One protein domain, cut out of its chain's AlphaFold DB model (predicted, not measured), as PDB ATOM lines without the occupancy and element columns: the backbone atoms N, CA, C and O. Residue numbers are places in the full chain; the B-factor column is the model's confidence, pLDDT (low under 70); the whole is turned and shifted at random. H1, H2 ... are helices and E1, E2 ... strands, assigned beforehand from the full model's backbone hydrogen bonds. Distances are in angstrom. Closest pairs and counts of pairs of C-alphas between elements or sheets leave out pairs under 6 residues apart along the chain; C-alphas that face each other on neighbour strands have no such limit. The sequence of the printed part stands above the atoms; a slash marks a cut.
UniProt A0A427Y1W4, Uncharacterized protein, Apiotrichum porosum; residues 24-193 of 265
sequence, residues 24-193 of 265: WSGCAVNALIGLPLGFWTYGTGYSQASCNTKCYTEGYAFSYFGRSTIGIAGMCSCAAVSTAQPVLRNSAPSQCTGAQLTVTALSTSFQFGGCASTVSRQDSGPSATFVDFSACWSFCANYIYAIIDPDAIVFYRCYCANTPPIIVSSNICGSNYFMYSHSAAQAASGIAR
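Overview. This is residues 24 to 193 of the 265 residues of an uncharacterized protein of Apiotrichum porosum (UniProt A0A427Y1W4). Two lobes lie side by side along the longest axis, each an antiparallel, strongly twisted sheet with one helix packed on it: E1 to E5 with H1, then E6 to E11 with H2. The link from E5 to E6 joins the lobes, and the short helix H3 follows E11, off both sheets. The printed part has 170 residues, with three named helices and eleven named strands in the order E1 E2 H1 E3 E4 E5 E6 E7 H2 E8 E9 E10 E11 H3; the sheets run E1 E5 E3 E4 E2 and E7 E9 E8 E11 E6 E10. The class is mixed, helices and strands, with under half of the residues in named elements. The whole is compact, with a radius of gyration of the C-alphas of 15.5 A and spans of 46 by 32 by 23 A.

Along the chain. E1, residues 24 to 29, begins at C-alpha 24 (-44.375, 16.717, 10.988). E2 is residues 40 to 43, H1 48 to 57, 14.2 A long, E3 62 to 66, E4 76 to 79, and E5 100 to 105, 16.0 A long. E6, residues 111 to 120, spans 19.6 A, begins at C-alpha 111 (-43.218, 10.683, 16.543) and bends by 103 degrees at residue 117. E7 is residues 127 to 130, H2 133 to 140, E8 145 to 150, 16.1 A long, E9 156 to 161, E10 166 to 170 and E11 177 to 181. H3, residues 184 to 188, ends at C-alpha 188 (-49.499, -2.897, 21.854).

Arrangement. In the first sheet N 25 and O 103 of E1 and E5 are 2.9 A apart, within hydrogen-bond range, as are N 64 and O 77 of the hairpin E3 and E4, 2.8 A. H1 is on one face of this sheet, two layers, at a height over the sheet of 8.1 A; its closest C-alphas to E3 are those of Asn 52 and Ser 63, 5.6 A. E2, H1, E3 form a split strand-helix-strand unit, E4 between its parallel strands, with a right-handed crossover; E7, H2, E8, with E9 between, form another. In the second sheet N 147 and O 159 of the hairpin E8 and E9 are 2.8 A apart, and N 120 and O 166 of E6 and E10 2.9 A. H2 is on it at a height over the sheet of 7.1 A, and the C-alphas of Cys 140 and Cys 160 in E9 are its closest, 5.2 A. H2 only grazes the first sheet. Every O i to N i+4 pair is within hydrogen-bond range in H1, H2 and H3.

Size, cuts and confidence. The C-alphas of Gly 45 and Ser 124, the two farthest apart, are 46.4 A apart. The printed part has no cut. The link E4 to E5, residues 80 to 99, is long. The mean pLDDT of the printed part is 83.2; residues 30 to 38, 69 to 70, 84 to 91, 152 to 153 and 188 to 193 are under 70.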
ATOM      1  N   TRP A  24     -44.736  16.248  12.318       92.25
ATOM      2  CA  TRP A  24     -44.375  16.717  10.988       92.25
ATOM      3  C   TRP A  24     -44.480  15.593   9.945       92.25
ATOM      4  O   TRP A  24     -43.967  14.487  10.139       92.25
ATOM      5  N   SER A  25     -45.157  15.884   8.837       89.06
ATOM      6  CA  SER A  25     -45.487  14.916   7.777       89.06
ATOM      7  C   SER A  25     -44.924  15.305   6.410       89.06
ATOM      8  O   SER A  25     -45.212  14.645   5.419       89.06
ATOM      9  N   GLY A  26     -44.147  16.387   6.331       88.62
ATOM     10  CA  GLY A  26     -43.569  16.864   5.077       88.62
ATOM     11  C   GLY A  26     -43.889  18.323   4.761       88.62
ATOM     12  O   GLY A  26     -44.385  19.089   5.595       88.62
ATOM     13  N   CYS A  27     -43.604  18.694   3.516       87.25
ATOM     14  CA  CYS A  27     -43.987  19.970   2.929       87.25
ATOM     15  C   CYS A  27     -44.880  19.729   1.709       87.25
ATOM     16  O   CYS A  27     -44.584  18.865   0.890       87.25
ATOM     17  N   ALA A  28     -45.947  20.505   1.558       84.31
ATOM     18  CA  ALA A  28     -46.803  20.498   0.373       84.31
ATOM     19  C   ALA A  28     -46.629  21.807  -0.395       84.31
ATOM     20  O   ALA A  28     -46.470  22.852   0.223       84.31
ATOM     21  N   VAL A  29     -46.640  21.791  -1.729       78.56
ATOM     22  CA  VAL A  29     -46.716  23.054  -2.484       78.56
ATOM     23  C   VAL A  29     -48.116  23.635  -2.367       78.56
ATOM     24  O   VAL A  29     -49.095  22.895  -2.394       78.56
ATOM     25  N   ASN A  30     -48.207  24.963  -2.290       66.50
ATOM     26  CA  ASN A  30     -49.462  25.706  -2.384       66.50
ATOM     27  C   ASN A  30     -50.022  25.706  -3.819       66.50
ATOM     28  O   ASN A  30     -50.356  26.750  -4.380       66.50
ATOM     29  N   ALA A  31     -50.092  24.540  -4.455       53.16
ATOM     30  CA  ALA A  31     -50.943  24.403  -5.613       53.16
ATOM     31  C   ALA A  31     -52.376  24.345  -5.075       53.16
ATOM     32  O   ALA A  31     -52.880  23.281  -4.730       53.16
ATOM     33  N   LEU A  32     -53.047  25.502  -5.047       49.84
ATOM     34  CA  LEU A  32     -54.517  25.606  -5.029       49.84
ATOM     35  C   LEU A  32     -55.177  24.640  -6.044       49.84
ATOM     36  O   LEU A  32     -56.341  24.282  -5.918       49.84
ATOM     37  N   ILE A  33     -54.399  24.167  -7.019       45.81
ATOM     38  CA  ILE A  33     -54.695  23.124  -7.991       45.81
ATOM     39  C   ILE A  33     -54.147  21.775  -7.468       45.81
ATOM     40  O   ILE A  33     -53.038  21.379  -7.814       45.81
ATOM     41  N   GLY A  34     -54.890  21.072  -6.607       49.41
ATOM     42  CA  GLY A  34     -54.551  19.686  -6.220       49.41
ATOM     43  C   GLY A  34     -54.468  19.380  -4.724       49.41
ATOM     44  O   GLY A  34     -53.989  18.308  -4.348       49.41
ATOM     45  N   LEU A  35     -54.939  20.279  -3.858       56.09
ATOM     46  CA  LEU A  35     -55.182  19.926  -2.460       56.09
ATOM     47  C   LEU A  35     -56.236  18.800  -2.377       56.09
ATOM     48  O   LEU A  35     -57.171  18.775  -3.184       56.09
ATOM     49  N   PRO A  36     -56.088  17.844  -1.442       53.88
ATOM     50  CA  PRO A  36     -57.048  16.767  -1.254       53.88
ATOM     51  C   PRO A  36     -58.433  17.345  -0.944       53.88
ATOM     52  O   PRO A  36     -58.558  18.419  -0.356       53.88
ATOM     53  N   LEU A  37     -59.480  16.617  -1.343       51.34
ATOM     54  CA  LEU A  37     -60.868  16.957  -1.018       51.34
ATOM     55  C   LEU A  37     -61.021  17.197   0.500       51.34
ATOM     56  O   LEU A  37     -60.470  16.443   1.303       51.34
ATOM     57  N   GLY A  38     -61.780  18.228   0.891       61.22
ATOM     58  CA  GLY A  38     -62.021  18.567   2.305       61.22
ATOM     59  C   GLY A  38     -60.992  19.495   2.947       61.22
ATOM     60  O   GLY A  38     -60.756  19.406   4.152       61.22
ATOM     61  N   PHE A  39     -60.380  20.366   2.150       75.00
ATOM     62  CA  PHE A  39     -59.492  21.418   2.627       75.00
ATOM     63  C   PHE A  39     -60.287  22.669   3.017       75.00
ATOM     64  O   PHE A  39     -61.037  23.198   2.201       75.00
ATOM     65  N   TRP A  40     -60.085  23.169   4.235       79.06
ATOM     66  CA  TRP A  40     -60.654  24.439   4.699       79.06
ATOM     67  C   TRP A  40     -59.541  25.417   5.052       79.06
ATOM     68  O   TRP A  40     -58.684  25.109   5.882       79.06
ATOM     69  N   THR A  41     -59.557  26.597   4.432       82.62
ATOM     70  CA  THR A  41     -58.577  27.664   4.681       82.62
ATOM     71  C   THR A  41     -59.169  28.708   5.612       82.62
ATOM     72  O   THR A  41     -60.209  29.287   5.317       82.62
ATOM     73  N   TYR A  42     -58.474  28.989   6.713       82.56
ATOM     74  CA  TYR A  42     -58.907  29.943   7.738       82.56
ATOM     75  C   TYR A  42     -58.282  31.339   7.580       82.56
ATOM     76  O   TYR A  42     -58.525  32.218   8.404       82.56
ATOM     77  N   GLY A  43     -57.470  31.551   6.541       82.31
ATOM     78  CA  GLY A  43     -56.790  32.818   6.265       82.31
ATOM     79  C   GLY A  43     -55.369  32.881   6.832       82.31
ATOM     80  O   GLY A  43     -54.742  31.847   7.064       82.31
ATOM     81  N   THR A  44     -54.844  34.099   6.998       85.00
ATOM     82  CA  THR A  44     -53.467  34.398   7.438       85.00
ATOM     83  C   THR A  44     -53.401  34.826   8.912       85.00
ATOM     84  O   THR A  44     -54.421  34.918   9.590       85.00
ATOM     85  N   GLY A  45     -52.194  35.072   9.439       85.56
ATOM     86  CA  GLY A  45     -51.992  35.553  10.817       85.56
ATOM     87  C   GLY A  45     -51.912  34.459  11.887       85.56
ATOM     88  O   GLY A  45     -51.786  34.765  13.072       85.56
ATOM     89  N   TYR A  46     -51.931  33.185  11.495       91.00
ATOM     90  CA  TYR A  46     -51.721  32.078  12.419       91.00
ATOM     91  C   TYR A  46     -50.228  31.882  12.717       91.00
ATOM     92  O   TYR A  46     -49.356  32.114  11.882       91.00
ATOM     93  N   SER A  47     -49.927  31.373  13.910       93.50
ATOM     94  CA  SER A  47     -48.708  30.599  14.167       93.50
ATOM     95  C   SER A  47     -48.939  29.120  13.829       93.50
ATOM     96  O   SER A  47     -50.083  28.656  13.822       93.50
ATOM     97  N   GLN A  48     -47.866  28.345  13.631       92.31
ATOM     98  CA  GLN A  48     -47.971  26.887  13.457       92.31
ATOM     99  C   GLN A  48     -48.765  26.240  14.602       92.31
ATOM    100  O   GLN A  48     -49.647  25.424  14.357       92.31
ATOM    101  N   ALA A  49     -48.470  26.617  15.851       94.00
ATOM    102  CA  ALA A  49     -49.127  26.049  17.024       94.00
ATOM    103  C   ALA A  49     -50.630  26.359  17.032       94.00
ATOM    104  O   ALA A  49     -51.439  25.442  17.144       94.00
ATOM    105  N   SER A  50     -51.010  27.624  16.817       95.06
ATOM    106  CA  SER A  50     -52.425  28.013  16.730       95.06
ATOM    107  C   SER A  50     -53.144  27.356  15.552       95.06
ATOM    108  O   SER A  50     -54.316  27.018  15.681       95.06
ATOM    109  N   CYS A  51     -52.456  27.133  14.427       94.75
ATOM    110  CA  CYS A  51     -53.036  26.436  13.284       94.75
ATOM    111  C   CYS A  51     -53.320  24.965  13.615       94.75
ATOM    112  O   CYS A  51     -54.426  24.478  13.397       94.75
ATOM    113  N   ASN A  52     -52.355  24.277  14.234       94.44
ATOM    114  CA  ASN A  52     -52.528  22.897  14.683       94.44
ATOM    115  C   ASN A  52     -53.690  22.772  15.682       94.44
ATOM    116  O   ASN A  52     -54.550  21.914  15.510       94.44
ATOM    117  N   THR A  53     -53.759  23.657  16.686       94.12
ATOM    118  CA  THR A  53     -54.856  23.673  17.666       94.12
ATOM    119  C   THR A  53     -56.207  23.926  17.007       94.12
ATOM    120  O   THR A  53     -57.172  23.237  17.336       94.12
ATOM    121  N   LYS A  54     -56.285  24.877  16.066       93.44
ATOM    122  CA  LYS A  54     -57.518  25.168  15.329       93.44
ATOM    123  C   LYS A  54     -57.988  23.937  14.558       93.44
ATOM    124  O   LYS A  54     -59.096  23.477  14.793       93.44
ATOM    125  N   CYS A  55     -57.128  23.355  13.725       92.75
ATOM    126  CA  CYS A  55     -57.468  22.174  12.935       92.75
ATOM    127  C   CYS A  55     -57.879  20.978  13.798       92.75
ATOM    128  O   CYS A  55     -58.860  20.310  13.488       92.75
ATOM    129  N   TYR A  56     -57.175  20.739  14.906       91.75
ATOM    130  CA  TYR A  56     -57.503  19.654  15.826       91.75
ATOM    131  C   TYR A  56     -58.865  19.855  16.504       91.75
ATOM    132  O   TYR A  56     -59.658  18.921  16.579       91.75
ATOM    133  N   THR A  57     -59.155  21.076  16.963       89.38
ATOM    134  CA  THR A  57     -60.436  21.410  17.617       89.38
ATOM    135  C   THR A  57     -61.618  21.234  16.663       89.38
ATOM    136  O   THR A  57     -62.682  20.787  17.074       89.38
ATOM    137  N   GLU A  58     -61.402  21.523  15.382       87.12
ATOM    138  CA  GLU A  58     -62.382  21.350  14.304       87.12
ATOM    139  C   GLU A  58     -62.463  19.894  13.790       87.12
ATOM    140  O   GLU A  58     -63.200  19.597  12.854       87.12
ATOM    141  N   GLY A  59     -61.714  18.963  14.392       87.88
ATOM    142  CA  GLY A  59     -61.778  17.534  14.077       87.88
ATOM    143  C   GLY A  59     -61.002  17.102  12.830       87.88
ATOM    144  O   GLY A  59     -61.205  15.988  12.348       87.88
ATOM    145  N   TYR A  60     -60.103  17.939  12.307       88.69
ATOM    146  CA  TYR A  60     -59.242  17.584  11.178       88.69
ATOM    147  C   TYR A  60     -58.012  16.786  11.625       88.69
ATOM    148  O   TYR A  60     -57.420  17.042  12.675       88.69
ATOM    149  N   ALA A  61     -57.582  15.839  10.787       89.25
ATOM    150  CA  ALA A  61     -56.406  15.013  11.056       89.25
ATOM    151  C   ALA A  61     -55.085  15.707  10.688       89.25
ATOM    152  O   ALA A  61     -54.037  15.319  11.208       89.25
ATOM    153  N   PHE A  62     -55.122  16.728   9.825       91.25
ATOM    154  CA  PHE A  62     -53.943  17.440   9.342       91.25
ATOM    155  C   PHE A  62     -54.120  18.957   9.385       91.25
ATOM    156  O   PHE A  62     -55.206  19.483   9.131       91.25
ATOM    157  N   SER A  63     -53.014  19.657   9.630       92.75
ATOM    158  CA  SER A  63     -52.870  21.091   9.390       92.75
ATOM    159  C   SER A  63     -51.816  21.370   8.320       92.75
ATOM    160  O   SER A  63     -50.835  20.636   8.158       92.75
ATOM    161  N   TYR A  64     -52.019  22.475   7.613       91.62
ATOM    162  CA  TYR A  64     -51.148  23.014   6.583       91.62
ATOM    163  C   TYR A  64     -50.843  24.457   6.943       91.62
ATOM    164  O   TYR A  64     -51.744  25.293   7.017       91.62
ATOM    165  N   PHE A  65     -49.570  24.743   7.187       91.88
ATOM    166  CA  PHE A  65     -49.144  26.047   7.670       91.88
ATOM    167  C   PHE A  65     -48.134  26.704   6.732       91.88
ATOM    168  O   PHE A  65     -47.061  26.156   6.473       91.88
ATOM    169  N   GLY A  66     -48.451  27.901   6.245       90.00
ATOM    170  CA  GLY A  66     -47.542  28.697   5.428       90.00
ATOM    171  C   GLY A  66     -46.541  29.471   6.283       90.00
ATOM    172  O   GLY A  66     -46.882  30.460   6.925       90.00
ATOM    173  N   ARG A  67     -45.271  29.044   6.277       82.75
ATOM    174  CA  ARG A  67     -44.172  29.749   6.970       82.75
ATOM    175  C   ARG A  67     -43.597  30.927   6.184       82.75
ATOM    176  O   ARG A  67     -42.956  31.794   6.768       82.75
ATOM    177  N   SER A  68     -43.755  30.912   4.866       75.88
ATOM    178  CA  SER A  68     -43.001  31.766   3.947       75.88
ATOM    179  C   SER A  68     -43.636  33.133   3.717       75.88
ATOM    180  O   SER A  68     -44.852  33.271   3.758       75.88
ATOM    181  N   THR A  69     -42.806  34.132   3.417       65.06
ATOM    182  CA  THR A  69     -43.159  35.553   3.284       65.06
ATOM    183  C   THR A  69     -43.926  35.917   2.013       65.06
ATOM    184  O   THR A  69     -44.543  36.979   1.975       65.06
ATOM    185  N   ILE A  70     -43.933  35.074   0.976       65.56
ATOM    186  CA  ILE A  70     -44.584  35.419  -0.298       65.56
ATOM    187  C   ILE A  70     -46.003  34.844  -0.330       65.56
ATOM    188  O   ILE A  70     -46.207  33.676  -0.647       65.56
ATOM    189  N   GLY A  71     -46.986  35.680   0.016       71.69
ATOM    190  CA  GLY A  71     -48.416  35.449  -0.240       71.69
ATOM    191  C   GLY A  71     -49.126  34.407   0.635       71.69
ATOM    192  O   GLY A  71     -50.347  34.335   0.587       71.69
ATOM    193  N   ILE A  72     -48.400  33.633   1.448       78.56
ATOM    194  CA  ILE A  72     -48.965  32.577   2.317       78.56
ATOM    195  C   ILE A  72     -48.474  32.647   3.768       78.56
ATOM    196  O   ILE A  72     -48.656  31.699   4.529       78.56
ATOM    197  N   ALA A  73     -47.825  33.744   4.165       87.69
ATOM    198  CA  ALA A  73     -47.270  33.890   5.507       87.69
ATOM    199  C   ALA A  73     -48.376  33.813   6.564       87.69
ATOM    200  O   ALA A  73     -49.335  34.585   6.545       87.69
ATOM    201  N   GLY A  74     -48.242  32.869   7.492       87.31
ATOM    202  CA  GLY A  74     -49.240  32.634   8.528       87.31
ATOM    203  C   GLY A  74     -50.543  32.035   8.002       87.31
ATOM    204  O   GLY A  74     -51.530  32.049   8.735       87.31
ATOM    205  N   MET A  75     -50.576  31.546   6.756       89.44
ATOM    206  CA  MET A  75     -51.745  30.857   6.221       89.44
ATOM    207  C   MET A  75     -51.981  29.570   7.007       89.44
ATOM    208  O   MET A  75     -51.045  28.792   7.204       89.44
ATOM    209  N   CYS A  76     -53.219  29.352   7.439       92.44
ATOM    210  CA  CYS A  76     -53.634  28.120   8.086       92.44
ATOM    211  C   CYS A  76     -54.752  27.451   7.309       92.44
ATOM    212  O   CYS A  76     -55.783  28.065   7.021       92.44
ATOM    213  N   SER A  77     -54.566  26.164   7.062       91.06
ATOM    214  CA  SER A  77     -55.598  25.330   6.483       91.06
ATOM    215  C   SER A  77     -55.618  23.952   7.121       91.06
ATOM    216  O   SER A  77     -54.605  23.475   7.631       91.06
ATOM    217  N   CYS A  78     -56.775  23.307   7.082       90.81
ATOM    218  CA  CYS A  78     -57.011  22.016   7.709       90.81
ATOM    219  C   CYS A  78     -57.527  21.015   6.679       90.81
ATOM    220  O   CYS A  78     -58.254  21.403   5.764       90.81
ATOM    221  N   ALA A  79     -57.162  19.741   6.829       87.94
ATOM    222  CA  ALA A  79     -57.697  18.674   5.991       87.94
ATOM    223  C   ALA A  79     -57.896  17.374   6.773       87.94
ATOM    224  O   ALA A  79     -57.203  17.089   7.754       87.94
ATOM    225  N   ALA A  80     -58.866  16.578   6.326       85.31
ATOM    226  CA  ALA A  80     -59.180  15.289   6.935       85.31
ATOM    227  C   ALA A  80     -58.166  14.195   6.560       85.31
ATOM    228  O   ALA A  80     -58.002  13.237   7.304       85.31
ATOM    229  N   VAL A  81     -57.476  14.348   5.428       82.19
ATOM    230  CA  VAL A  81     -56.473  13.406   4.909       82.19
ATOM    231  C   VAL A  81     -55.228  14.169   4.466       82.19
ATOM    232  O   VAL A  81     -55.318  15.356   4.143       82.19
ATOM    233  N   SER A  82     -54.067  13.507   4.440       80.94
ATOM    234  CA  SER A  82     -52.859  14.154   3.922       80.94
ATOM    235  C   SER A  82     -52.966  14.370   2.411       80.94
ATOM    236  O   SER A  82     -53.725  13.699   1.712       80.94
ATOM    237  N   THR A  83     -52.166  15.292   1.875       73.88
ATOM    238  CA  THR A  83     -52.023  15.423   0.422       73.88
ATOM    239  C   THR A  83     -51.375  14.155  -0.122       73.88
ATOM    240  O   THR A  83     -50.490  13.592   0.521       73.88
ATOM    241  N   ALA A  84     -51.771  13.747  -1.329       59.53
ATOM    242  CA  ALA A  84     -51.099  12.658  -2.039       59.53
ATOM    243  C   ALA A  84     -49.734  13.064  -2.622       59.53
ATOM    244  O   ALA A  84     -48.987  12.236  -3.129       59.53
ATOM    245  N   GLN A  85     -49.435  14.367  -2.599       59.28
ATOM    246  CA  GLN A  85     -48.287  14.991  -3.257       59.28
ATOM    247  C   GLN A  85     -47.666  16.105  -2.389       59.28
ATOM    248  O   GLN A  85     -47.710  17.286  -2.740       59.28
ATOM    249  N   PRO A  86     -47.109  15.816  -1.211       56.78
ATOM    250  CA  PRO A  86     -46.133  16.685  -0.617       56.78
ATOM    251  C   PRO A  86     -44.928  16.732  -1.565       56.78
ATOM    252  O   PRO A  86     -44.361  15.716  -1.967       56.78
ATOM    253  N   VAL A  87     -44.552  17.939  -1.971       58.22
ATOM    254  CA  VAL A  87     -43.286  18.169  -2.662       58.22
ATOM    255  C   VAL A  87     -42.220  18.077  -1.592       58.22
ATOM    256  O   VAL A  87     -41.931  19.040  -0.886       58.22
ATOM    257  N   LEU A  88     -41.669  16.880  -1.437       61.12
ATOM    258  CA  LEU A  88     -40.770  16.606  -0.327       61.12
ATOM    259  C   LEU A  88     -39.353  17.127  -0.583       61.12
ATOM    260  O   LEU A  88     -38.598  17.273   0.378       61.12
ATOM    261  N   ARG A  89     -38.987  17.461  -1.831       58.72
ATOM    262  CA  ARG A  89     -37.614  17.832  -2.224       58.72
ATOM    263  C   ARG A  89     -36.994  18.845  -1.249       58.72
ATOM    264  O   ARG A  89     -37.483  19.961  -1.111       58.72
ATOM    265  N   ASN A  90     -35.900  18.434  -0.600       62.16
ATOM    266  CA  ASN A  90     -35.079  19.246   0.310       62.16
ATOM    267  C   ASN A  90     -35.779  19.782   1.569       62.16
ATOM    268  O   ASN A  90     -35.403  20.836   2.070       62.16
ATOM    269  N   SER A  91     -36.772  19.061   2.098       67.38
ATOM    270  CA  SER A  91     -37.471  19.483   3.312       67.38
ATOM    271  C   SER A  91     -36.987  18.794   4.592       67.38
ATOM    272  O   SER A  91     -36.733  17.588   4.627       67.38
ATOM    273  N   ALA A  92     -36.918  19.596   5.653       76.31
ATOM    274  CA  ALA A  92     -36.859  19.211   7.060       76.31
ATOM    275  C   ALA A  92     -38.022  19.914   7.799       76.31
ATOM    276  O   ALA A  92     -38.586  20.866   7.245       76.31
ATOM    277  N   PRO A  93     -38.371  19.535   9.047       70.56
ATOM    278  CA  PRO A  93     -39.502  20.119   9.786       70.56
ATOM    279  C   PRO A  93     -39.544  21.654   9.859       70.56
ATOM    280  O   PRO A  93     -40.613  22.251   9.973       70.56
ATOM    281  N   SER A  94     -38.387  22.309   9.775       73.19
ATOM    282  CA  SER A  94     -38.236  23.767   9.796       73.19
ATOM    283  C   SER A  94     -37.951  24.397   8.426       73.19
ATOM    284  O   SER A  94     -37.803  25.615   8.350       73.19
ATOM    285  N   GLN A  95     -37.871  23.605   7.355       79.94
ATOM    286  CA  GLN A  95     -37.303  24.002   6.061       79.94
ATOM    287  C   GLN A  95     -38.289  23.895   4.886       79.94
ATOM    288  O   GLN A  95     -37.862  23.764   3.743       79.94
ATOM    289  N   CYS A  96     -39.605  23.965   5.118       85.06
ATOM    290  CA  CYS A  96     -40.525  24.213   4.001       85.06
ATOM    291  C   CYS A  96     -40.248  25.624   3.454       85.06
ATOM    292  O   CYS A  96     -40.441  26.608   4.172       85.06
ATOM    293  N   THR A  97     -39.745  25.724   2.221       82.31
ATOM    294  CA  THR A  97     -39.286  26.986   1.611       82.31
ATOM    295  C   THR A  97     -40.189  27.422   0.457       82.31
ATOM    296  O   THR A  97     -40.995  26.649  -0.058       82.31
ATOM    297  N   GLY A  98     -40.078  28.686   0.034       82.81
ATOM    298  CA  GLY A  98     -40.834  29.201  -1.111       82.81
ATOM    299  C   GLY A  98     -42.343  29.195  -0.857       82.81
ATOM    300  O   GLY A  98     -42.786  29.648   0.188       82.81
ATOM    301  N   ALA A  99     -43.141  28.687  -1.792       82.56
ATOM    302  CA  ALA A  99     -44.600  28.604  -1.656       82.56
ATOM    303  C   ALA A  99     -45.075  27.292  -0.990       82.56
ATOM    304  O   ALA A  99     -46.154  26.791  -1.303       82.56
ATOM    305  N   GLN A 100     -44.255  26.684  -0.126       85.31
ATOM    306  CA  GLN A 100     -44.590  25.426   0.540       85.31
ATOM    307  C   GLN A 100     -45.292  25.637   1.890       85.31
ATOM    308  O   GLN A 100     -44.982  26.557   2.647       85.31
ATOM    309  N   LEU A 101     -46.203  24.720   2.207       87.25
ATOM    310  CA  LEU A 101     -46.912  24.585   3.472       87.25
ATOM    311  C   LEU A 101     -46.289  23.456   4.288       87.25
ATOM    312  O   LEU A 101     -46.033  22.371   3.765       87.25
ATOM    313  N   THR A 102     -46.074  23.690   5.576       89.94
ATOM    314  CA  THR A 102     -45.717  22.646   6.537       89.94
ATOM    315  C   THR A 102     -46.935  21.782   6.816       89.94
ATOM    316  O   THR A 102     -47.941  22.292   7.309       89.94
ATOM    317  N   VAL A 103     -46.830  20.483   6.533       90.31
ATOM    318  CA  VAL A 103     -47.884  19.506   6.815       90.31
ATOM    319  C   VAL A 103     -47.633  18.894   8.187       90.31
ATOM    320  O   VAL A 103     -46.538  18.393   8.459       90.31
ATOM    321  N   THR A 104     -48.633  18.944   9.061       92.38
ATOM    322  CA  THR A 104     -48.569  18.341  10.396       92.38
ATOM    323  C   THR A 104     -49.768  17.434  10.607       92.38
ATOM    324  O   THR A 104     -50.905  17.883  10.511       92.38
ATOM    325  N   ALA A 105     -49.516  16.172  10.929       92.06
ATOM    326  CA  ALA A 105     -50.532  15.269  11.440       92.06
ATOM    327  C   ALA A 105     -50.845  15.608  12.894       92.06
ATOM    328  O   ALA A 105     -49.944  15.874  13.687       92.06
ATOM    329  N   LEU A 106     -52.128  15.602  13.229       92.06
ATOM    330  CA  LEU A 106     -52.666  16.010  14.528       92.06
ATOM    331  C   LEU A 106     -53.232  14.822  15.315       92.06
ATOM    332  O   LEU A 106     -53.496  14.939  16.509       92.06
ATOM    333  N   SER A 107     -53.420  13.686  14.637       85.56
ATOM    334  CA  SER A 107     -54.002  12.464  15.186       85.56
ATOM    335  C   SER A 107     -53.149  11.250  14.819       85.56
ATOM    336  O   SER A 107     -53.465  10.480  13.917       85.56
ATOM    337  N   THR A 108     -52.005  11.094  15.487       88.06
ATOM    338  CA  THR A 108     -51.169   9.891  15.352       88.06
ATOM    339  C   THR A 108     -50.328   9.657  16.598       88.06
ATOM    340  O   THR A 108     -49.820  10.596  17.196       88.06
ATOM    341  N   SER A 109     -50.135   8.408  17.016       90.00
ATOM    342  CA  SER A 109     -49.228   8.102  18.135       90.00
ATOM    343  C   SER A 109     -47.749   8.160  17.759       90.00
ATOM    344  O   SER A 109     -46.902   8.128  18.649       90.00
ATOM    345  N   PHE A 110     -47.453   8.179  16.458       92.31
ATOM    346  CA  PHE A 110     -46.095   8.248  15.947       92.31
ATOM    347  C   PHE A 110     -45.415   9.561  16.336       92.31
ATOM    348  O   PHE A 110     -46.053  10.560  16.630       92.31
ATOM    349  N   GLN A 111     -44.096   9.546  16.350       93.56
ATOM    350  CA  GLN A 111     -43.218  10.683  16.543       93.56
ATOM    351  C   GLN A 111     -42.221  10.673  15.398       93.56
ATOM    352  O   GLN A 111     -41.778   9.611  14.959       93.56
ATOM    353  N   PHE A 112     -41.887  11.852  14.889       93.00
ATOM    354  CA  PHE A 112     -40.922  11.967  13.807       93.00
ATOM    355  C   PHE A 112     -39.500  11.771  14.351       93.00
ATOM    356  O   PHE A 112     -39.054  12.520  15.217       93.00
ATOM    357  N   GLY A 113     -38.805  10.756  13.840       92.19
ATOM    358  CA  GLY A 113     -37.448  10.377  14.234       92.19
ATOM    359  C   GLY A 113     -36.348  10.927  13.322       92.19
ATOM    360  O   GLY A 113     -35.174  10.782  13.650       92.19
ATOM    361  N   GLY A 114     -36.701  11.556  12.197       92.38
ATOM    362  CA  GLY A 114     -35.748  12.138  11.249       92.38
ATOM    363  C   GLY A 114     -35.842  11.544   9.845       92.38
ATOM    364  O   GLY A 114     -36.788  10.831   9.509       92.38
ATOM    365  N   CYS A 115     -34.843  11.861   9.022       92.38
ATOM    366  CA  CYS A 115     -34.722  11.357   7.658       92.38
ATOM    367  C   CYS A 115     -33.534  10.394   7.542       92.38
ATOM    368  O   CYS A 115     -32.538  10.537   8.257       92.38
ATOM    369  N   ALA A 116     -33.598   9.457   6.600       93.00
ATOM    370  CA  ALA A 116     -32.498   8.546   6.296       93.00
ATOM    371  C   ALA A 116     -32.288   8.413   4.786       93.00
ATOM    372  O   ALA A 116     -33.256   8.289   4.046       93.00
ATOM    373  N   SER A 117     -31.042   8.435   4.313       92.25
ATOM    374  CA  SER A 117     -30.726   8.232   2.888       92.25
ATOM    375  C   SER A 117     -30.732   6.764   2.483       92.25
ATOM    376  O   SER A 117     -31.028   6.426   1.341       92.25
ATOM    377  N   THR A 118     -30.444   5.882   3.434       92.06
ATOM    378  CA  THR A 118     -30.580   4.439   3.279       92.06
ATOM    379  C   THR A 118     -31.228   3.862   4.524       92.06
ATOM    380  O   THR A 118     -30.982   4.318   5.646       92.06
ATOM    381  N   VAL A 119     -32.066   2.849   4.319       91.44
ATOM    382  CA  VAL A 119     -32.717   2.102   5.390       91.44
ATOM    383  C   VAL A 119     -32.549   0.617   5.110       91.44
ATOM    384  O   VAL A 119     -32.918   0.129   4.044       91.44
ATOM    385  N   SER A 120     -32.011  -0.109   6.085       93.38
ATOM    386  CA  SER A 120     -32.012  -1.568   6.104       93.38
ATOM    387  C   SER A 120     -32.864  -2.049   7.271       93.38
ATOM    388  O   SER A 120     -32.637  -1.681   8.428       93.38
ATOM    389  N   ARG A 121     -33.881  -2.855   6.959       86.06
ATOM    390  CA  ARG A 121     -34.768  -3.449   7.961       86.06
ATOM    391  C   ARG A 121     -34.146  -4.740   8.467       86.06
ATOM    392  O   ARG A 121     -33.742  -5.583   7.671       86.06
ATOM    393  N   GLN A 122     -34.066  -4.877   9.787       81.69
ATOM    394  CA  GLN A 122     -33.588  -6.105  10.424       81.69
ATOM    395  C   GLN A 122     -34.683  -7.177  10.493       81.69
ATOM    396  O   GLN A 122     -34.373  -8.360  10.599       81.69
ATOM    397  N   ASP A 123     -35.953  -6.774  10.402       84.19
ATOM    398  CA  ASP A 123     -37.109  -7.658  10.401       84.19
ATOM    399  C   ASP A 123     -37.844  -7.669   9.047       84.19
ATOM    400  O   ASP A 123     -37.777  -6.744   8.235       84.19
ATOM    401  N   SER A 124     -38.571  -8.759   8.795       80.25
ATOM    402  CA  SER A 124     -39.409  -8.959   7.606       80.25
ATOM    403  C   SER A 124     -40.798  -8.333   7.764       80.25
ATOM    404  O   SER A 124     -41.793  -8.873   7.275       80.25
ATOM    405  N   GLY A 125     -40.883  -7.200   8.471       87.94
ATOM    406  CA  GLY A 125     -42.147  -6.511   8.690       87.94
ATOM    407  C   GLY A 125     -42.861  -6.180   7.369       87.94
ATOM    408  O   GLY A 125     -42.228  -6.085   6.306       87.94
ATOM    409  N   PRO A 126     -44.195  -6.048   7.394       94.25
ATOM    410  CA  PRO A 126     -44.978  -5.932   6.180       94.25
ATOM    411  C   PRO A 126     -44.679  -4.612   5.469       94.25
ATOM    412  O   PRO A 126     -44.249  -3.622   6.073       94.25
ATOM    413  N   SER A 127     -44.920  -4.608   4.162       95.19
ATOM    414  CA  SER A 127     -44.818  -3.410   3.344       95.19
ATOM    415  C   SER A 127     -45.989  -3.297   2.390       95.19
ATOM    416  O   SER A 127     -46.418  -4.301   1.824       95.19
ATOM    417  N   ALA A 128     -46.472  -2.080   2.191       93.69
ATOM    418  CA  ALA A 128     -47.552  -1.784   1.265       93.69
ATOM    419  C   ALA A 128     -47.379  -0.381   0.682       93.69
ATOM    420  O   ALA A 128     -46.572   0.411   1.168       93.69
ATOM    421  N   THR A 129     -48.121  -0.096  -0.381       91.62
ATOM    422  CA  THR A 129     -48.068   1.183  -1.079       91.62
ATOM    423  C   THR A 129     -49.380   1.934  -0.881       91.62
ATOM    424  O   THR A 129     -50.450   1.356  -1.054       91.62
ATOM    425  N   PHE A 130     -49.295   3.211  -0.515       89.12
ATOM    426  CA  PHE A 130     -50.442   4.062  -0.197       89.12
ATOM    427  C   PHE A 130     -50.326   5.422  -0.870       89.12
ATOM    428  O   PHE A 130     -49.249   5.829  -1.291       89.12
ATOM    429  N   VAL A 131     -51.444   6.134  -0.956       83.81
ATOM    430  CA  VAL A 131     -51.495   7.488  -1.521       83.81
ATOM    431  C   VAL A 131     -51.286   8.576  -0.471       83.81
ATOM    432  O   VAL A 131     -51.104   9.721  -0.847       83.81
ATOM    433  N   ASP A 132     -51.301   8.257   0.825       83.69
ATOM    434  CA  ASP A 132     -51.245   9.249   1.903       83.69
ATOM    435  C   ASP A 132     -50.536   8.714   3.167       83.69
ATOM    436  O   ASP A 132     -50.372   7.504   3.360       83.69
ATOM    437  N   PHE A 133     -50.089   9.634   4.031       86.38
ATOM    438  CA  PHE A 133     -49.375   9.313   5.275       86.38
ATOM    439  C   PHE A 133     -50.288   8.658   6.320       86.38
ATOM    440  O   PHE A 133     -49.847   7.781   7.063       86.38
ATOM    441  N   SER A 134     -51.561   9.057   6.379       86.62
ATOM    442  CA  SER A 134     -52.549   8.511   7.322       86.62
ATOM    443  C   SER A 134     -52.732   7.005   7.140       86.62
ATOM    444  O   SER A 134     -52.650   6.249   8.109       86.62
ATOM    445  N   ALA A 135     -52.887   6.549   5.898       88.38
ATOM    446  CA  ALA A 135     -53.006   5.143   5.548       88.38
ATOM    447  C   ALA A 135     -51.744   4.363   5.936       88.38
ATOM    448  O   ALA A 135     -51.838   3.255   6.466       88.38
ATOM    449  N   CYS A 136     -50.571   4.975   5.761       91.50
ATOM    450  CA  CYS A 136     -49.295   4.408   6.174       91.50
ATOM    451  C   CYS A 136     -49.204   4.178   7.689       91.50
ATOM    452  O   CYS A 136     -48.853   3.086   8.141       91.50
ATOM    453  N   TRP A 137     -49.551   5.187   8.492       90.94
ATOM    454  CA  TRP A 137     -49.549   5.051   9.948       90.94
ATOM    455  C   TRP A 137     -50.609   4.074  10.422       90.94
ATOM    456  O   TRP A 137     -50.317   3.259  11.290       90.94
ATOM    457  N   SER A 138     -51.803   4.094   9.830       90.56
ATOM    458  CA  SER A 138     -52.863   3.127  10.121       90.56
ATOM    459  C   SER A 138     -52.437   1.690   9.806       90.56
ATOM    460  O   SER A 138     -52.760   0.770  10.564       90.56
ATOM    461  N   PHE A 139     -51.674   1.486   8.729       93.25
ATOM    462  CA  PHE A 139     -51.087   0.197   8.370       93.25
ATOM    463  C   PHE A 139     -50.011  -0.242   9.371       93.25
ATOM    464  O   PHE A 139     -50.025  -1.385   9.833       93.25
ATOM    465  N   CYS A 140     -49.132   0.676   9.775       93.62
ATOM    466  CA  CYS A 140     -48.065   0.399  10.733       93.62
ATOM    467  C   CYS A 140     -48.469   0.567  12.202       93.62
ATOM    468  O   CYS A 140     -47.618   0.446  13.071       93.62
ATOM    469  N   ALA A 141     -49.745   0.783  12.522       91.69
ATOM    470  CA  ALA A 141     -50.169   1.193  13.863       91.69
ATOM    471  C   ALA A 141     -49.898   0.165  14.982       91.69
ATOM    472  O   ALA A 141     -49.959   0.518  16.154       91.69
ATOM    473  N   ASN A 142     -49.616  -1.095  14.633       89.38
ATOM    474  CA  ASN A 142     -49.234  -2.150  15.581       89.38
ATOM    475  C   ASN A 142     -47.712  -2.405  15.618       89.38
ATOM    476  O   ASN A 142     -47.272  -3.396  16.199       89.38
ATOM    477  N   TYR A 143     -46.919  -1.565  14.952       93.00
ATOM    478  CA  TYR A 143     -45.473  -1.701  14.817       93.00
ATOM    479  C   TYR A 143     -44.778  -0.477  15.386       93.00
ATOM    480  O   TYR A 143     -45.176   0.649  15.109       93.00
ATOM    481  N   ILE A 144     -43.690  -0.700  16.120       93.69
ATOM    482  CA  ILE A 144     -42.950   0.371  16.801       93.69
ATOM    483  C   ILE A 144     -42.456   1.441  15.818       93.69
ATOM    484  O   ILE A 144     -42.425   2.620  16.167       93.69
ATOM    485  N   TYR A 145     -42.091   1.043  14.599       95.06
ATOM    486  CA  TYR A 145     -41.549   1.910  13.565       95.06
ATOM    487  C   TYR A 145     -42.415   1.898  12.306       95.06
ATOM    488  O   TYR A 145     -42.850   0.842  11.838       95.06
ATOM    489  N   ALA A 146     -42.575   3.082  11.718       95.50
ATOM    490  CA  ALA A 146     -43.088   3.270  10.370       95.50
ATOM    491  C   ALA A 146     -42.029   4.008   9.543       95.50
ATOM    492  O   ALA A 146     -41.576   5.094   9.911       95.50
ATOM    493  N   ILE A 147     -41.616   3.396   8.438       94.75
ATOM    494  CA  ILE A 147     -40.664   3.953   7.480       94.75
ATOM    495  C   ILE A 147     -41.451   4.300   6.225       94.75
ATOM    496  O   ILE A 147     -42.113   3.431   5.654       94.75
ATOM    497  N   ILE A 148     -41.363   5.553   5.795       92.50
ATOM    498  CA  ILE A 148     -42.064   6.039   4.608       92.50
ATOM    499  C   ILE A 148     -41.035   6.369   3.544       92.50
ATOM    500  O   ILE A 148     -40.169   7.213   3.750       92.50
ATOM    501  N   ASP A 149     -41.137   5.681   2.418       91.12
ATOM    502  CA  ASP A 149     -40.327   5.882   1.227       91.12
ATOM    503  C   ASP A 149     -41.181   6.613   0.187       91.12
ATOM    504  O   ASP A 149     -42.148   6.031  -0.323       91.12
ATOM    505  N   PRO A 150     -40.921   7.908  -0.057       83.69
ATOM    506  CA  PRO A 150     -41.630   8.658  -1.079       83.69
ATOM    507  C   PRO A 150     -41.174   8.171  -2.459       83.69
ATOM    508  O   PRO A 150     -40.112   8.558  -2.946       83.69
ATOM    509  N   ASP A 151     -41.978   7.330  -3.111       76.50
ATOM    510  CA  ASP A 151     -41.710   6.961  -4.498       76.50
ATOM    511  C   ASP A 151     -41.876   8.203  -5.390       76.50
ATOM    512  O   ASP A 151     -42.687   9.092  -5.118       76.50
ATOM    513  N   ALA A 152     -41.102   8.286  -6.468       60.06
ATOM    514  CA  ALA A 152     -40.856   9.516  -7.220       60.06
ATOM    515  C   ALA A 152     -42.077  10.085  -7.973       60.06
ATOM    516  O   ALA A 152     -41.940  11.110  -8.644       60.06
ATOM    517  N   ILE A 153     -43.242   9.429  -7.917       65.44
ATOM    518  CA  ILE A 153     -44.369   9.731  -8.807       65.44
ATOM    519  C   ILE A 153     -45.669   9.987  -8.035       65.44
ATOM    520  O   ILE A 153     -46.199  11.091  -8.131       65.44
ATOM    521  N   VAL A 154     -46.216   9.016  -7.284       71.25
ATOM    522  CA  VAL A 154     -47.541   9.211  -6.641       71.25
ATOM    523  C   VAL A 154     -47.741   8.565  -5.281       71.25
ATOM    524  O   VAL A 154     -48.642   8.958  -4.544       71.25
ATOM    525  N   PHE A 155     -46.925   7.583  -4.927       83.81
ATOM    526  CA  PHE A 155     -47.244   6.728  -3.803       83.81
ATOM    527  C   PHE A 155     -46.137   6.713  -2.763       83.81
ATOM    528  O   PHE A 155     -44.958   6.881  -3.061       83.81
ATOM    529  N   TYR A 156     -46.531   6.423  -1.535       86.06
ATOM    530  CA  TYR A 156     -45.622   6.064  -0.469       86.06
ATOM    531  C   TYR A 156     -45.502   4.570  -0.403       86.06
ATOM    532  O   TYR A 156     -46.515   3.875  -0.302       86.06
ATOM    533  N   ARG A 157     -44.274   4.071  -0.373       91.25
ATOM    534  CA  ARG A 157     -44.045   2.725   0.122       91.25
ATOM    535  C   ARG A 157     -43.809   2.794   1.621       91.25
ATOM    536  O   ARG A 157     -42.907   3.462   2.112       91.25
ATOM    537  N   CYS A 158     -44.664   2.094   2.338       94.06
ATOM    538  CA  CYS A 158     -44.669   2.029   3.780       94.06
ATOM    539  C   CYS A 158     -44.079   0.713   4.221       94.06
ATOM    540  O   CYS A 158     -44.505  -0.343   3.751       94.06
ATOM    541  N   TYR A 159     -43.132   0.780   5.143       95.31
ATOM    542  CA  TYR A 159     -42.559  -0.388   5.779       95.31
ATOM    543  C   TYR A 159     -42.766  -0.285   7.281       95.31
ATOM    544  O   TYR A 159     -42.429   0.729   7.891       95.31
ATOM    545  N   CYS A 160     -43.284  -1.350   7.876       95.62
ATOM    546  CA  CYS A 160     -43.454  -1.422   9.318       95.62
ATOM    547  C   CYS A 160     -42.359  -2.302   9.921       95.62
ATOM    548  O   CYS A 160     -41.958  -3.283   9.296       95.62
ATOM    549  N   ALA A 161     -41.881  -1.956  11.114       94.19
ATOM    550  CA  ALA A 161     -40.852  -2.717  11.821       94.19
ATOM    551  C   ALA A 161     -41.051  -2.630  13.341       94.19
ATOM    552  O   ALA A 161     -41.552  -1.636  13.861       94.19
ATOM    553  N   ASN A 162     -40.654  -3.671  14.065       90.31
ATOM    554  CA  ASN A 162     -40.590  -3.682  15.529       90.31
ATOM    555  C   ASN A 162     -39.161  -3.509  16.041       90.31
ATOM    556  O   ASN A 162     -38.956  -3.030  17.154       90.31
ATOM    557  N   THR A 163     -38.171  -3.867  15.227       90.31
ATOM    558  CA  THR A 163     -36.764  -3.595  15.523       90.31
ATOM    559  C   THR A 163     -36.337  -2.243  14.955       90.31
ATOM    560  O   THR A 163     -36.783  -1.893  13.857       90.31
ATOM    561  N   PRO A 164     -35.453  -1.494  15.640       91.50
ATOM    562  CA  PRO A 164     -34.884  -0.273  15.088       91.50
ATOM    563  C   PRO A 164     -34.214  -0.556  13.733       91.50
ATOM    564  O   PRO A 164     -33.367  -1.451  13.653       91.50
ATOM    565  N   PRO A 165     -34.561   0.170  12.657       91.81
ATOM    566  CA  PRO A 165     -33.883  -0.007  11.382       91.81
ATOM    567  C   PRO A 165     -32.442   0.501  11.457       91.81
ATOM    568  O   PRO A 165     -32.134   1.456  12.173       91.81
ATOM    569  N   ILE A 166     -31.563  -0.106  10.662       93.31
ATOM    570  CA  ILE A 166     -30.218   0.425  10.440       93.31
ATOM    571  C   ILE A 166     -30.343   1.530   9.397       93.31
ATOM    572  O   ILE A 166     -30.843   1.289   8.295       93.31
ATOM    573  N   ILE A 167     -29.890   2.732   9.742       94.06
ATOM    574  CA  ILE A 167     -30.045   3.913   8.896       94.06
ATOM    575  C   ILE A 167     -28.718   4.622   8.663       94.06
ATOM    576  O   ILE A 167     -27.852   4.659   9.538       94.06
ATOM    577  N   VAL A 168     -28.603   5.265   7.505       93.25
ATOM    578  CA  VAL A 168     -27.679   6.385   7.309       93.25
ATOM    579  C   VAL A 168     -28.507   7.657   7.406       93.25
ATOM    580  O   VAL A 168     -29.404   7.877   6.592       93.25
ATOM    581  N   SER A 169     -28.257   8.466   8.436       90.00
ATOM    582  CA  SER A 169     -29.040   9.674   8.685       90.00
ATOM    583  C   SER A 169     -28.891  10.686   7.549       90.00
ATOM    584  O   SER A 169     -27.869  10.773   6.868       90.00
ATOM    585  N   SER A 170     -29.945  11.467   7.346       88.81
ATOM    586  CA  SER A 170     -29.977  12.555   6.382       88.81
ATOM    587  C   SER A 170     -30.688  13.754   6.994       88.81
ATOM    588  O   SER A 170     -31.640  13.606   7.756       88.81
ATOM    589  N   ASN A 171     -30.248  14.955   6.629       83.12
ATOM    590  CA  ASN A 171     -30.931  16.195   7.009       83.12
ATOM    591  C   ASN A 171     -32.058  16.563   6.032       83.12
ATOM    592  O   ASN A 171     -32.727  17.575   6.213       83.12
ATOM    593  N   ILE A 172     -32.244  15.767   4.977       83.62
ATOM    594  CA  ILE A 172     -33.208  16.007   3.907       83.62
ATOM    595  C   ILE A 172     -34.133  14.801   3.845       83.62
ATOM    596  O   ILE A 172     -33.653  13.694   3.640       83.62
ATOM    597  N   CYS A 173     -35.444  14.986   3.947       80.81
ATOM    598  CA  CYS A 173     -36.406  13.892   3.777       80.81
ATOM    599  C   CYS A 173     -36.900  13.754   2.327       80.81
ATOM    600  O   CYS A 173     -37.564  12.795   1.968       80.81
ATOM    601  N   GLY A 174     -36.562  14.709   1.460       72.62
ATOM    602  CA  GLY A 174     -37.225  14.877   0.170       72.62
ATOM    603  C   GLY A 174     -37.102  13.795  -0.879       72.62
ATOM    604  O   GLY A 174     -38.018  13.611  -1.673       72.62
ATOM    605  N   SER A 175     -35.963  13.125  -0.871       77.69
ATOM    606  CA  SER A 175     -35.640  12.004  -1.754       77.69
ATOM    607  C   SER A 175     -35.217  10.790  -0.924       77.69
ATOM    608  O   SER A 175     -34.481   9.938  -1.401       77.69
ATOM    609  N   ASN A 176     -35.580  10.803   0.358       88.12
ATOM    610  CA  ASN A 176     -35.036   9.968   1.416       88.12
ATOM    611  C   ASN A 176     -36.200   9.411   2.245       88.12
ATOM    612  O   ASN A 176     -37.337   9.869   2.149       88.12
ATOM    613  N   TYR A 177     -35.903   8.444   3.098       90.81
ATOM    614  CA  TYR A 177     -36.882   7.819   3.972       90.81
ATOM    615  C   TYR A 177     -37.265   8.744   5.129       90.81
ATOM    616  O   TYR A 177     -36.392   9.368   5.740       90.81
ATOM    617  N   PHE A 178     -38.547   8.774   5.485       92.19
ATOM    618  CA  PHE A 178     -39.037   9.377   6.724       92.19
ATOM    619  C   PHE A 178     -39.114   8.300   7.786       92.19
ATOM    620  O   PHE A 178     -39.713   7.242   7.574       92.19
ATOM    621  N   MET A 179     -38.549   8.605   8.944       94.00
ATOM    622  CA  MET A 179     -38.559   7.712  10.083       94.00
ATOM    623  C   MET A 179     -39.582   8.173  11.103       94.00
ATOM    624  O   MET A 179     -39.518   9.298  11.595       94.00
ATOM    625  N   TYR A 180     -40.488   7.273  11.464       95.00
ATOM    626  CA  TYR A 180     -41.438   7.474  12.543       95.00
ATOM    627  C   TYR A 180     -41.345   6.338  13.551       95.00
ATOM    628  O   TYR A 180     -41.115   5.185  13.181       95.00
ATOM    629  N   SER A 181     -41.562   6.655  14.823       94.94
ATOM    630  CA  SER A 181     -41.675   5.650  15.875       94.94
ATOM    631  C   SER A 181     -42.713   6.022  16.923       94.94
ATOM    632  O   SER A 181     -43.042   7.187  17.100       94.94
ATOM    633  N   HIS A 182     -43.244   5.037  17.631       93.00
ATOM    634  CA  HIS A 182     -44.023   5.251  18.852       93.00
ATOM    635  C   HIS A 182     -43.629   4.224  19.912       93.00
ATOM    636  O   HIS A 182     -42.927   3.257  19.623       93.00
ATOM    637  N   SER A 183     -44.027   4.435  21.164       88.50
ATOM    638  CA  SER A 183     -43.666   3.507  22.240       88.50
ATOM    639  C   SER A 183     -44.292   2.123  22.035       88.50
ATOM    640  O   SER A 183     -45.392   1.996  21.497       88.50
ATOM    641  N   ALA A 184     -43.648   1.076  22.559       81.38
ATOM    642  CA  ALA A 184     -44.205  -0.279  22.539       81.38
ATOM    643  C   ALA A 184     -45.588  -0.355  23.212       81.38
ATOM    644  O   ALA A 184     -46.455  -1.105  22.772       81.38
ATOM    645  N   ALA A 185     -45.835   0.468  24.237       78.62
ATOM    646  CA  ALA A 185     -47.154   0.592  24.850       78.62
ATOM    647  C   ALA A 185     -48.195   1.159  23.869       78.62
ATOM    648  O   ALA A 185     -49.338   0.707  23.861       78.62
ATOM    649  N   GLN A 186     -47.820   2.116  23.016       78.75
ATOM    650  CA  GLN A 186     -48.702   2.652  21.977       78.75
ATOM    651  C   GLN A 186     -48.929   1.662  20.827       78.75
ATOM    652  O   GLN A 186     -50.047   1.605  20.326       78.75
ATOM    653  N   ALA A 187     -47.923   0.853  20.477       77.06
ATOM    654  CA  ALA A 187     -48.040  -0.227  19.491       77.06
ATOM    655  C   ALA A 187     -48.934  -1.383  19.981       77.06
ATOM    656  O   ALA A 187     -49.740  -1.924  19.229       77.06
ATOM    657  N   ALA A 188     -48.789  -1.767  21.254       68.88
ATOM    658  CA  ALA A 188     -49.499  -2.897  21.854       68.88
ATOM    659  C   ALA A 188     -50.906  -2.535  22.346       68.88
ATOM    660  O   ALA A 188     -51.812  -3.371  22.357       68.88
ATOM    661  N   SER A 189     -51.109  -1.294  22.792       60.88
ATOM    662  CA  SER A 189     -52.438  -0.837  23.171       60.88
ATOM    663  C   SER A 189     -53.264  -0.650  21.906       60.88
ATOM    664  O   SER A 189     -52.790  -0.127  20.905       60.88
ATOM    665  N   GLY A 190     -54.541  -1.025  21.938       53.62
ATOM    666  CA  GLY A 190     -55.488  -0.788  20.846       53.62
ATOM    667  C   GLY A 190     -55.738   0.696  20.518       53.62
ATOM    668  O   GLY A 190     -56.829   1.022  20.070       53.62
ATOM    669  N   ILE A 191     -54.777   1.601  20.741       56.53
ATOM    670  CA  ILE A 191     -54.714   2.960  20.201       56.53
ATOM    671  C   ILE A 191     -54.854   2.936  18.682       56.53
ATOM    672  O   ILE A 191     -55.607   3.744  18.170       56.53
ATOM    673  N   ALA A 192     -54.295   1.953  17.970       54.03
ATOM    674  CA  ALA A 192     -54.606   1.738  16.551       54.03
ATOM    675  C   ALA A 192     -56.113   1.531  16.296       54.03
ATOM    676  O   ALA A 192     -56.669   1.939  15.280       54.03
ATOM    677  N   ARG A 193     -56.804   0.848  17.215       56.06
ATOM    678  CA  ARG A 193     -58.254   0.614  17.158       56.06
ATOM    679  C   ARG A 193     -59.045   1.868  17.539       56.06
ATOM    680  O   ARG A 193     -60.068   2.119  16.918       56.06
TER     681      ARG A 193